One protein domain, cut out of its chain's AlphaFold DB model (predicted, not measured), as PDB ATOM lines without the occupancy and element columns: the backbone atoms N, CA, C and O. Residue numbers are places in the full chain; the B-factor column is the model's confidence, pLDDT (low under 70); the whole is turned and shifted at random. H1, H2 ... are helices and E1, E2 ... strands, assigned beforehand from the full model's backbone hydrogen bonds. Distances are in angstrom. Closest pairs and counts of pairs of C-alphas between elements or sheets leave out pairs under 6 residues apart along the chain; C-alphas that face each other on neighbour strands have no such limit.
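AT A GLANCE: This is residues 40 to 109 of the 123 residues of the protein "T2SSG domain-containing protein" of Acidobacteria bacterium (UniProt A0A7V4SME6). One long helix, H1, runs most of the length of the domain beside a two-stranded hairpin, E1 and E2, with E2 on the helix's side. A short helix, H2, packs beside E1, and residues 76 to 91 wind back from H2 to E1 with no named element. The printed part has 70 residues with two named helices and two named strands, in the order H1 H2 E1 E2; the sheet, E1 - E2, is antiparallel and the class is mixed, helices and strands. The whole is compact, with a radius of gyration of the C-alphas of 11.6 A, yet elongated in outline, spanning 36 by 19 by 18 A.

HOW THE PARTS SIT: Start with H1, residues 40 to 61; its closest C-alpha pair with E2, residues 99 to 104, is Leu 47 and Leu 102, 7.0 A apart. H2, residues 69 to 75, is close to H1 but not clearly touching: the closest C-alphas, of Ile 54 and Leu 73, are 8.0 A apart. The two helices run the same way at a steep tilt of 45 degrees. Look next at E1, residues 92 to 96, whose closest C-alpha pair with H2 is Tyr 93 and Gly 69, 4.5 A apart. Residues 67 to 68 form a short antiparallel pairing with residues 94 to 95 of E1. E1 and E2 are a hairpin, antiparallel at 176 degrees; N 92 and O 103 are 2.8 A apart, within hydrogen-bond range. H1 and E1 are apart, as are H2 and E2. Every O i to N i+4 pair is within hydrogen-bond range in H1, and 2 of 3 in H2.

IN THESE COORDINATES: Find C-alpha 40 at (329.897, 391.054, 361.781); from there H1 runs 31.4 A to C-alpha 61. H2 spans 10.6 A from C-alpha 69 to 75, and E1 13.8 A from C-alpha 92 to 96. E2 runs 17.4 A from C-alpha 99 to C-alpha 104 at (329.245, 390.699, 371.872).

THE WHOLE: The C-alphas farthest apart, of Glu 60 and Asp 108, are 36.7 A apart. The link from H2 to E1 is long, with 16 residues, and the printed part has no cut. The mean pLDDT of the printed part is 96.4, and no printed residue is under 70.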
ATOM      1  N   ARG A  40     330.910 391.674 360.915       90.06
ATOM      2  CA  ARG A  40     329.897 391.054 361.781       90.06
ATOM      3  C   ARG A  40     329.698 389.559 361.538       90.06
ATOM      4  O   ARG A  40     329.658 388.783 362.487       90.06
ATOM      5  N   GLY A  41     329.567 389.151 360.280       92.00
ATOM      6  CA  GLY A  41     329.424 387.745 359.907       92.00
ATOM      7  C   GLY A  41     330.691 386.943 360.197       92.00
ATOM      8  O   GLY A  41     330.604 385.836 360.715       92.00
ATOM      9  N   ALA A  42     331.867 387.517 359.932       92.81
ATOM     10  CA  ALA A  42     333.137 386.871 360.252       92.81
ATOM     11  C   ALA A  42     333.282 386.643 361.763       92.81
ATOM     12  O   ALA A  42     333.651 385.553 362.190       92.81
ATOM     13  N   PHE A  43     332.918 387.637 362.575       95.31
ATOM     14  CA  PHE A  43     332.988 387.504 364.023       95.31
ATOM     15  C   PHE A  43     331.956 386.527 364.586       95.31
ATOM     16  O   PHE A  43     332.272 385.771 365.501       95.31
ATOM     17  N   ARG A  44     330.753 386.455 363.998       95.44
ATOM     18  CA  ARG A  44     329.782 385.412 364.353       95.44
ATOM     19  C   ARG A  44     330.372 384.009 364.182       95.44
ATOM     20  O   ARG A  44     330.256 383.205 365.098       95.44
ATOM     21  N   LEU A  45     331.079 383.748 363.078       94.88
ATOM     22  CA  LEU A  45     331.767 382.467 362.870       94.88
ATOM     23  C   LEU A  45     332.835 382.196 363.938       94.88
ATOM     24  O   LEU A  45     333.008 381.051 364.348       94.88
ATOM     25  N   THR A  46     333.538 383.229 364.409       95.88
ATOM     26  CA  THR A  46     334.474 383.101 365.534       95.88
ATOM     27  C   THR A  46     333.751 382.686 366.815       95.88
ATOM     28  O   THR A  46     334.193 381.744 367.468       95.88
ATOM     29  N   LEU A  47     332.623 383.325 367.150       96.38
ATOM     30  CA  LEU A  47     331.822 382.951 368.323       96.38
ATOM     31  C   LEU A  47     331.296 381.513 368.215       96.38
ATOM     32  O   LEU A  47     331.391 380.756 369.179       96.38
ATOM     33  N   ASP A  48     330.809 381.112 367.039       96.81
ATOM     34  CA  ASP A  48     330.336 379.747 366.792       96.81
ATOM     35  C   ASP A  48     331.474 378.718 366.927       96.81
ATOM     36  O   ASP A  48     331.279 377.643 367.499       96.81
ATOM     37  N   ALA A  49     332.684 379.041 366.456       96.06
ATOM     38  CA  ALA A  49     333.860 378.186 366.616       96.06
ATOM     39  C   ALA A  49     334.262 378.035 368.093       96.06
ATOM     40  O   ALA A  49     334.447 376.913 368.567       96.06
ATOM     41  N   THR A  50     334.311 379.135 368.851       97.19
ATOM     42  CA  THR A  50     334.564 379.092 370.300       97.19
ATOM     43  C   THR A  50     333.483 378.294 371.034       97.19
ATOM     44  O   THR A  50     333.793 377.492 371.914       97.19
ATOM     45  N   ALA A  51     332.216 378.431 370.639       97.25
ATOM     46  CA  ALA A  51     331.120 377.642 371.188       97.25
ATOM     47  C   ALA A  51     331.293 376.134 370.933       97.25
ATOM     48  O   ALA A  51     330.985 375.324 371.809       97.25
ATOM     49  N   GLN A  52     331.829 375.728 369.775       96.81
ATOM     50  CA  GLN A  52     332.159 374.317 369.532       96.81
ATOM     51  C   GLN A  52     333.260 373.800 370.463       96.81
ATOM     52  O   GLN A  52     333.160 372.666 370.939       96.81
ATOM     53  N   GLU A  53     334.272 374.613 370.764       97.38
ATOM     54  CA  GLU A  53     335.317 374.253 371.729       97.38
ATOM     55  C   GLU A  53     334.763 374.126 373.152       97.38
ATOM     56  O   GLU A  53     335.037 373.137 373.831       97.38
ATOM     57  N   ILE A  54     333.900 375.056 373.577       97.88
ATOM     58  CA  ILE A  54     333.196 374.977 374.868       97.88
ATOM     59  C   ILE A  54     332.365 373.690 374.951       97.88
ATOM     60  O   ILE A  54     332.400 372.984 375.958       97.88
ATOM     61  N   ARG A  55     331.654 373.334 373.875       97.06
ATOM     62  CA  ARG A  55     330.891 372.080 373.802       97.06
ATOM     63  C   ARG A  55     331.788 370.845 373.848       97.06
ATOM     64  O   ARG A  55     331.395 369.841 374.437       97.06
ATOM     65  N   ALA A  56     332.964 370.885 373.224       96.94
ATOM     66  CA  ALA A  56     333.934 369.793 373.301       96.94
ATOM     67  C   ALA A  56     334.436 369.598 374.733       96.94
ATOM     68  O   ALA A  56     334.313 368.495 375.263       96.94
ATOM     69  N   TYR A  57     334.856 370.684 375.386       97.62
ATOM     70  CA  TYR A  57     335.214 370.683 376.801       97.62
ATOM     71  C   TYR A  57     334.093 370.091 377.667       97.62
ATOM     72  O   TYR A  57     334.338 369.233 378.514       97.62
ATOM     73  N   ALA A  58     332.846 370.494 377.417       97.69
ATOM     74  CA  ALA A  58     331.700 370.044 378.194       97.69
ATOM     75  C   ALA A  58     331.409 368.543 378.051       97.69
ATOM     76  O   ALA A  58     331.032 367.901 379.031       97.69
ATOM     77  N   ARG A  59     331.628 367.958 376.865       97.44
ATOM     78  CA  ARG A  59     331.501 366.503 376.659       97.44
ATOM     79  C   ARG A  59     332.546 365.709 377.439       97.44
ATOM     80  O   ARG A  59     332.258 364.594 377.856       97.44
ATOM     81  N   GLU A  60     333.736 366.269 377.614       97.81
ATOM     82  CA  GLU A  60     334.844 365.607 378.309       97.81
ATOM     83  C   GLU A  60     334.742 365.742 379.833       97.81
ATOM     84  O   GLU A  60     335.085 364.810 380.557       97.81
ATOM     85  N   ASN A  61     334.245 366.882 380.320       97.94
ATOM     86  CA  ASN A  61     334.272 367.232 381.744       97.94
ATOM     87  C   ASN A  61     332.894 367.148 382.429       97.94
ATOM     88  O   ASN A  61     332.807 367.216 383.651       97.94
ATOM     89  N   GLY A  62     331.803 367.011 381.668       97.81
ATOM     90  CA  GLY A  62     330.433 366.993 382.198       97.81
ATOM     91  C   GLY A  62     329.894 368.370 382.615       97.81
ATOM     92  O   GLY A  62     328.771 368.463 383.106       97.81
ATOM     93  N   HIS A  63     330.668 369.437 382.409       97.81
ATOM     94  CA  HIS A  63     330.270 370.827 382.622       97.81
ATOM     95  C   HIS A  63     331.017 371.751 381.648       97.81
ATOM     96  O   HIS A  63     332.108 371.422 381.189       97.81
ATOM     97  N   VAL A  64     330.463 372.922 381.341       98.38
ATOM     98  CA  VAL A  64     331.181 373.987 380.615       98.38
ATOM     99  C   VAL A  64     332.233 374.643 381.526       98.38
ATOM    100  O   VAL A  64     332.197 374.419 382.742       98.38
ATOM    101  N   PRO A  65     333.172 375.457 381.019       98.31
ATOM    102  CA  PRO A  65     334.015 376.284 381.883       98.31
ATOM    103  C   PRO A  65     333.160 377.115 382.850       98.31
ATOM    104  O   PRO A  65     332.206 377.764 382.446       98.31
ATOM    105  N   GLN A  66     333.439 377.044 384.149       98.06
ATOM    106  CA  GLN A  66     332.577 377.692 385.139       98.06
ATOM    107  C   GLN A  66     333.008 379.138 385.384       98.06
ATOM    108  O   GLN A  66     334.201 379.428 385.503       98.06
ATOM    109  N   GLY A  67     332.021 380.020 385.532       97.81
ATOM    110  CA  GLY A  67     332.220 381.428 385.853       97.81
ATOM    111  C   GLY A  67     332.038 382.353 384.654       97.81
ATOM    112  O   GLY A  67     331.423 381.999 383.653       97.81
ATOM    113  N   GLU A  68     332.572 383.563 384.789       97.38
ATOM    114  CA  GLU A  68     332.357 384.659 383.846       97.38
ATOM    115  C   GLU A  68     333.642 385.004 383.087       97.38
ATOM    116  O   GLU A  68     334.747 384.799 383.592       97.38
ATOM    117  N   GLY A  69     333.489 385.602 381.908       95.12
ATOM    118  CA  GLY A  69     334.552 386.224 381.119       95.12
ATOM    119  C   GLY A  69     335.576 385.267 380.497       95.12
ATOM    120  O   GLY A  69     335.591 384.057 380.725       95.12
ATOM    121  N   GLY A  70     336.477 385.834 379.688       93.44
ATOM    122  CA  GLY A  70     337.503 385.071 378.966       93.44
ATOM    123  C   GLY A  70     338.481 384.321 379.879       93.44
ATOM    124  O   GLY A  70     339.032 383.300 379.484       93.44
ATOM    125  N   GLN A  71     338.668 384.763 381.124       94.31
ATOM    126  CA  GLN A  71     339.498 384.081 382.116       94.31
ATOM    127  C   GLN A  71     338.983 382.682 382.471       94.31
ATOM    128  O   GLN A  71     339.801 381.787 382.678       94.31
ATOM    129  N   ALA A  72     337.663 382.470 382.502       97.06
ATOM    130  CA  ALA A  72     337.086 381.150 382.745       97.06
ATOM    131  C   ALA A  72     337.435 380.193 381.594       97.06
ATOM    132  O   ALA A  72     337.868 379.063 381.821       97.06
ATOM    133  N   LEU A  73     337.351 380.689 380.355       97.62
ATOM    134  CA  LEU A  73     337.735 379.955 379.148       97.62
ATOM    135  C   LEU A  73     339.242 379.653 379.121       97.62
ATOM    136  O   LEU A  73     339.643 378.515 378.878       97.62
ATOM    137  N   LEU A  74     340.085 380.636 379.456       96.12
ATOM    138  CA  LEU A  74     341.539 380.467 379.526       96.12
ATOM    139  C   LEU A  74     341.961 379.457 380.599       96.12
ATOM    140  O   LEU A  74     342.841 378.634 380.341       96.12
ATOM    141  N   ALA A  75     341.332 379.493 381.776       96.56
ATOM    142  CA  ALA A  75     341.577 378.533 382.852       96.56
ATOM    143  C   ALA A  75     341.183 377.102 382.450       96.56
ATOM    144  O   ALA A  75     341.843 376.148 382.853       96.56
ATOM    145  N   ALA A  76     340.159 376.959 381.603       97.19
ATOM    146  CA  ALA A  76     339.754 375.693 380.997       97.19
ATOM    147  C   ALA A  76     340.624 375.263 379.796       97.19
ATOM    148  O   ALA A  76     340.405 374.192 379.233       97.19
ATOM    149  N   GLY A  77     341.613 376.070 379.396       97.31
ATOM    150  CA  GLY A  77     342.510 375.778 378.275       97.31
ATOM    151  C   GLY A  77     341.995 376.211 376.897       97.31
ATOM    152  O   GLY A  77     342.691 375.996 375.904       97.31
ATOM    153  N   ILE A  78     340.837 376.869 376.822       96.81
ATOM    154  CA  ILE A  78     340.233 377.378 375.583       96.81
ATOM    155  C   ILE A  78     340.869 378.734 375.251       96.81
ATOM    156  O   ILE A  78     340.401 379.795 375.662       96.81
ATOM    157  N   ARG A  79     342.001 378.696 374.542       94.38
ATOM    158  CA  ARG A  79     342.817 379.886 374.225       94.38
ATOM    159  C   ARG A  79     342.415 380.610 372.943       94.38
ATOM    160  O   ARG A  79     342.898 381.713 372.712       94.38
ATOM    161  N   SER A  80     341.583 379.997 372.109       91.06
ATOM    162  CA  SER A  80     341.088 380.591 370.860       91.06
ATOM    163  C   SER A  80     339.943 381.584 371.082       91.06
ATOM    164  O   SER A  80     339.577 382.306 370.156       91.06
ATOM    165  N   ALA A  81     339.373 381.618 372.291       95.19
ATOM    166  CA  ALA A  81     338.247 382.474 372.617       95.19
ATOM    167  C   ALA A  81     338.616 383.959 372.446       95.19
ATOM    168  O   ALA A  81     339.598 384.418 373.044       95.19
ATOM    169  N   PRO A  82     337.840 384.735 371.670       95.38
ATOM    170  CA  PRO A  82     338.071 386.164 371.550       95.38
ATOM    171  C   PRO A  82     337.762 386.853 372.883       95.38
ATOM    172  O   PRO A  82     336.727 386.606 373.497       95.38
ATOM    173  N   VAL A  83     338.655 387.740 373.325       95.12
ATOM    174  CA  VAL A  83     338.455 388.559 374.538       95.12
ATOM    175  C   VAL A  83     337.809 389.905 374.194       95.12
ATOM    176  O   VAL A  83     337.065 390.471 374.992       95.12
ATOM    177  N   THR A  84     338.060 390.396 372.982       96.19
ATOM    178  CA  THR A  84     337.543 391.659 372.451       96.19
ATOM    179  C   THR A  84     336.959 391.406 371.068       96.19
ATOM    180  O   THR A  84     337.528 390.637 370.288       96.19
ATOM    181  N   ASP A  85     335.820 392.022 370.780       96.44
ATOM    182  CA  ASP A  85     335.192 391.969 369.466       96.44
ATOM    183  C   ASP A  85     335.834 392.969 368.476       96.44
ATOM    184  O   ASP A  85     336.670 393.792 368.864       96.44
ATOM    185  N   PRO A  86     335.486 392.925 367.175       96.62
ATOM    186  CA  PRO A  86     336.085 393.804 366.173       96.62
ATOM    187  C   PRO A  86     335.755 395.290 366.344       96.62
ATOM    188  O   PRO A  86     336.380 396.118 365.684       96.62
ATOM    189  N   TRP A  87     334.778 395.629 367.187       94.81
ATOM    190  CA  TRP A  87     334.351 397.002 367.472       94.81
ATOM    191  C   TRP A  87     334.894 397.512 368.812       94.81
ATOM    192  O   TRP A  87     334.561 398.618 369.236       94.81
ATOM    193  N   GLY A  88     335.769 396.736 369.458       94.94
ATOM    194  CA  GLY A  88     336.474 397.117 370.678       94.94
ATOM    195  C   GLY A  88     335.737 396.783 371.974       94.94
ATOM    196  O   GLY A  88     336.241 397.131 373.043       94.94
ATOM    197  N   ASN A  89     334.591 396.098 371.924       95.00
ATOM    198  CA  ASN A  89     333.868 395.720 373.137       95.00
ATOM    199  C   ASN A  89     334.426 394.420 373.727       95.00
ATOM    200  O   ASN A  89     334.861 393.531 372.987       95.00
ATOM    201  N   PRO A  90     334.386 394.247 375.058       96.75
ATOM    202  CA  PRO A  90     334.694 392.962 375.663       96.75
ATOM    203  C   PRO A  90     333.647 391.914 375.267       96.75
ATOM    204  O   PRO A  90     332.442 392.154 375.359       96.75
ATOM    205  N   VAL A  91     334.115 390.723 374.896       97.81
ATOM    206  CA  VAL A  91     333.245 389.558 374.711       97.81
ATOM    207  C   VAL A  91     332.818 389.056 376.087       97.81
ATOM    208  O   VAL A  91     333.649 388.819 376.969       97.81
ATOM    209  N   ARG A  92     331.511 388.896 376.285       98.12
ATOM    210  CA  ARG A  92     330.943 388.353 377.518       98.12
ATOM    211  C   ARG A  92     330.835 386.844 377.414       98.12
ATOM    212  O   ARG A  92     330.347 386.319 376.420       98.12
ATOM    213  N   TYR A  93     331.265 386.165 378.466       98.38
ATOM    214  CA  TYR A  93     331.086 384.735 378.645       98.38
ATOM    215  C   TYR A  93     330.462 384.490 380.013       98.38
ATOM    216  O   TYR A  93     330.904 385.115 380.971       98.38
ATOM    217  N   SER A  94     329.505 383.571 380.089       98.19
ATOM    218  CA  SER A  94     328.962 383.031 381.336       98.19
ATOM    219  C   SER A  94     328.779 381.528 381.174       98.19
ATOM    220  O   SER A  94     328.261 381.084 380.145       98.19
ATOM    221  N   GLY A  95     329.217 380.742 382.153       98.12
ATOM    222  CA  GLY A  95     329.083 379.290 382.152       98.12
ATOM    223  C   GLY A  95     328.663 378.746 383.513       98.12
ATOM    224  O   GLY A  95     329.319 379.006 384.525       98.12
ATOM    225  N   GLU A  96     327.595 377.947 383.526       97.81
ATOM    226  CA  GLU A  96     327.067 377.291 384.725       97.81
ATOM    227  C   GLU A  96     326.528 375.893 384.385       97.81
ATOM    228  O   GLU A  96     325.626 375.722 383.557       97.81
ATOM    229  N   GLY A  97     327.070 374.861 385.041       96.25
ATOM    230  CA  GLY A  97     326.697 373.472 384.767       96.25
ATOM    231  C   GLY A  97     326.924 373.109 383.296       96.25
ATOM    232  O   GLY A  97     328.060 373.102 382.833       96.25
ATOM    233  N   MET A  98     325.852 372.818 382.556       96.69
ATOM    234  CA  MET A  98     325.900 372.503 381.116       96.69
ATOM    235  C   MET A  98     325.558 373.693 380.206       96.69
ATOM    236  O   MET A  98     325.647 373.561 378.988       96.69
ATOM    237  N   ARG A  99     325.162 374.833 380.778       97.81
ATOM    238  CA  ARG A  99     324.671 375.996 380.034       97.81
ATOM    239  C   ARG A  99     325.753 377.046 379.906       97.81
ATOM    240  O   ARG A  99     326.526 377.253 380.843       97.81
ATOM    241  N   PHE A 100     325.786 377.727 378.769       98.06
ATOM    242  CA  PHE A 100     326.678 378.862 378.585       98.06
ATOM    243  C   PHE A 100     326.056 379.944 377.710       98.06
ATOM    244  O   PHE A 100     325.133 379.705 376.935       98.06
ATOM    245  N   THR A 101     326.604 381.145 377.818       98.00
ATOM    246  CA  THR A 101     326.361 382.251 376.897       98.00
ATOM    247  C   THR A 101     327.698 382.848 376.497       98.00
ATOM    248  O   THR A 101     328.565 383.055 377.344       98.00
ATOM    249  N   LEU A 102     327.866 383.122 375.208       97.88
ATOM    250  CA  LEU A 102     328.992 383.859 374.651       97.88
ATOM    251  C   LEU A 102     328.439 384.994 373.784       97.88
ATOM    252  O   LEU A 102     327.716 384.717 372.831       97.88
ATOM    253  N   ALA A 103     328.737 386.251 374.116       97.88
ATOM    254  CA  ALA A 103     328.078 387.403 373.504       97.88
ATOM    255  C   ALA A 103     328.999 388.605 373.227       97.88
ATOM    256  O   ALA A 103     330.004 388.812 373.904       97.88
ATOM    257  N   SER A 104     328.615 389.427 372.250       97.88
ATOM    258  CA  SER A 104     329.245 390.699 371.872       97.88
ATOM    259  C   SER A 104     328.172 391.762 371.645       97.88
ATOM    260  O   SER A 104     327.140 391.453 371.050       97.88
ATOM    261  N   ALA A 105     328.474 392.991 372.083       96.62
ATOM    262  CA  ALA A 105     327.622 394.180 371.946       96.62
ATOM    263  C   ALA A 105     327.521 394.700 370.502       96.62
ATOM    264  O   ALA A 105     326.931 395.739 370.248       96.62
ATOM    265  N   GLY A 106     328.200 394.045 369.557       95.25
ATOM    266  CA  GLY A 106     328.125 394.416 368.157       95.25
ATOM    267  C   GLY A 106     328.688 395.809 367.818       95.25
ATOM    268  O   GLY A 106     329.416 396.431 368.602       95.25
ATOM    269  N   PRO A 107     328.410 396.272 366.586       94.94
ATOM    270  CA  PRO A 107     328.815 397.582 366.094       94.94
ATOM    271  C   PRO A 107     328.357 398.784 366.921       94.94
ATOM    272  O   PRO A 107     329.080 399.781 366.942       94.94
ATOM    273  N   ASP A 108     327.167 398.746 367.527       94.12
ATOM    274  CA  ASP A 108     326.596 399.914 368.210       94.12
ATOM    275  C   ASP A 108     327.091 400.098 369.656       94.12
ATOM    276  O   ASP A 108     326.817 401.134 370.274       94.12
ATOM    277  N   GLN A 109     327.869 399.126 370.151       94.06
ATOM    278  CA  GLN A 109     328.493 399.096 371.476       94.06
ATOM    279  C   GLN A 109     327.486 399.134 372.638       94.06
ATOM    280  O   GLN A 109     327.859 399.403 373.786       94.06
TER     281      GLN A 109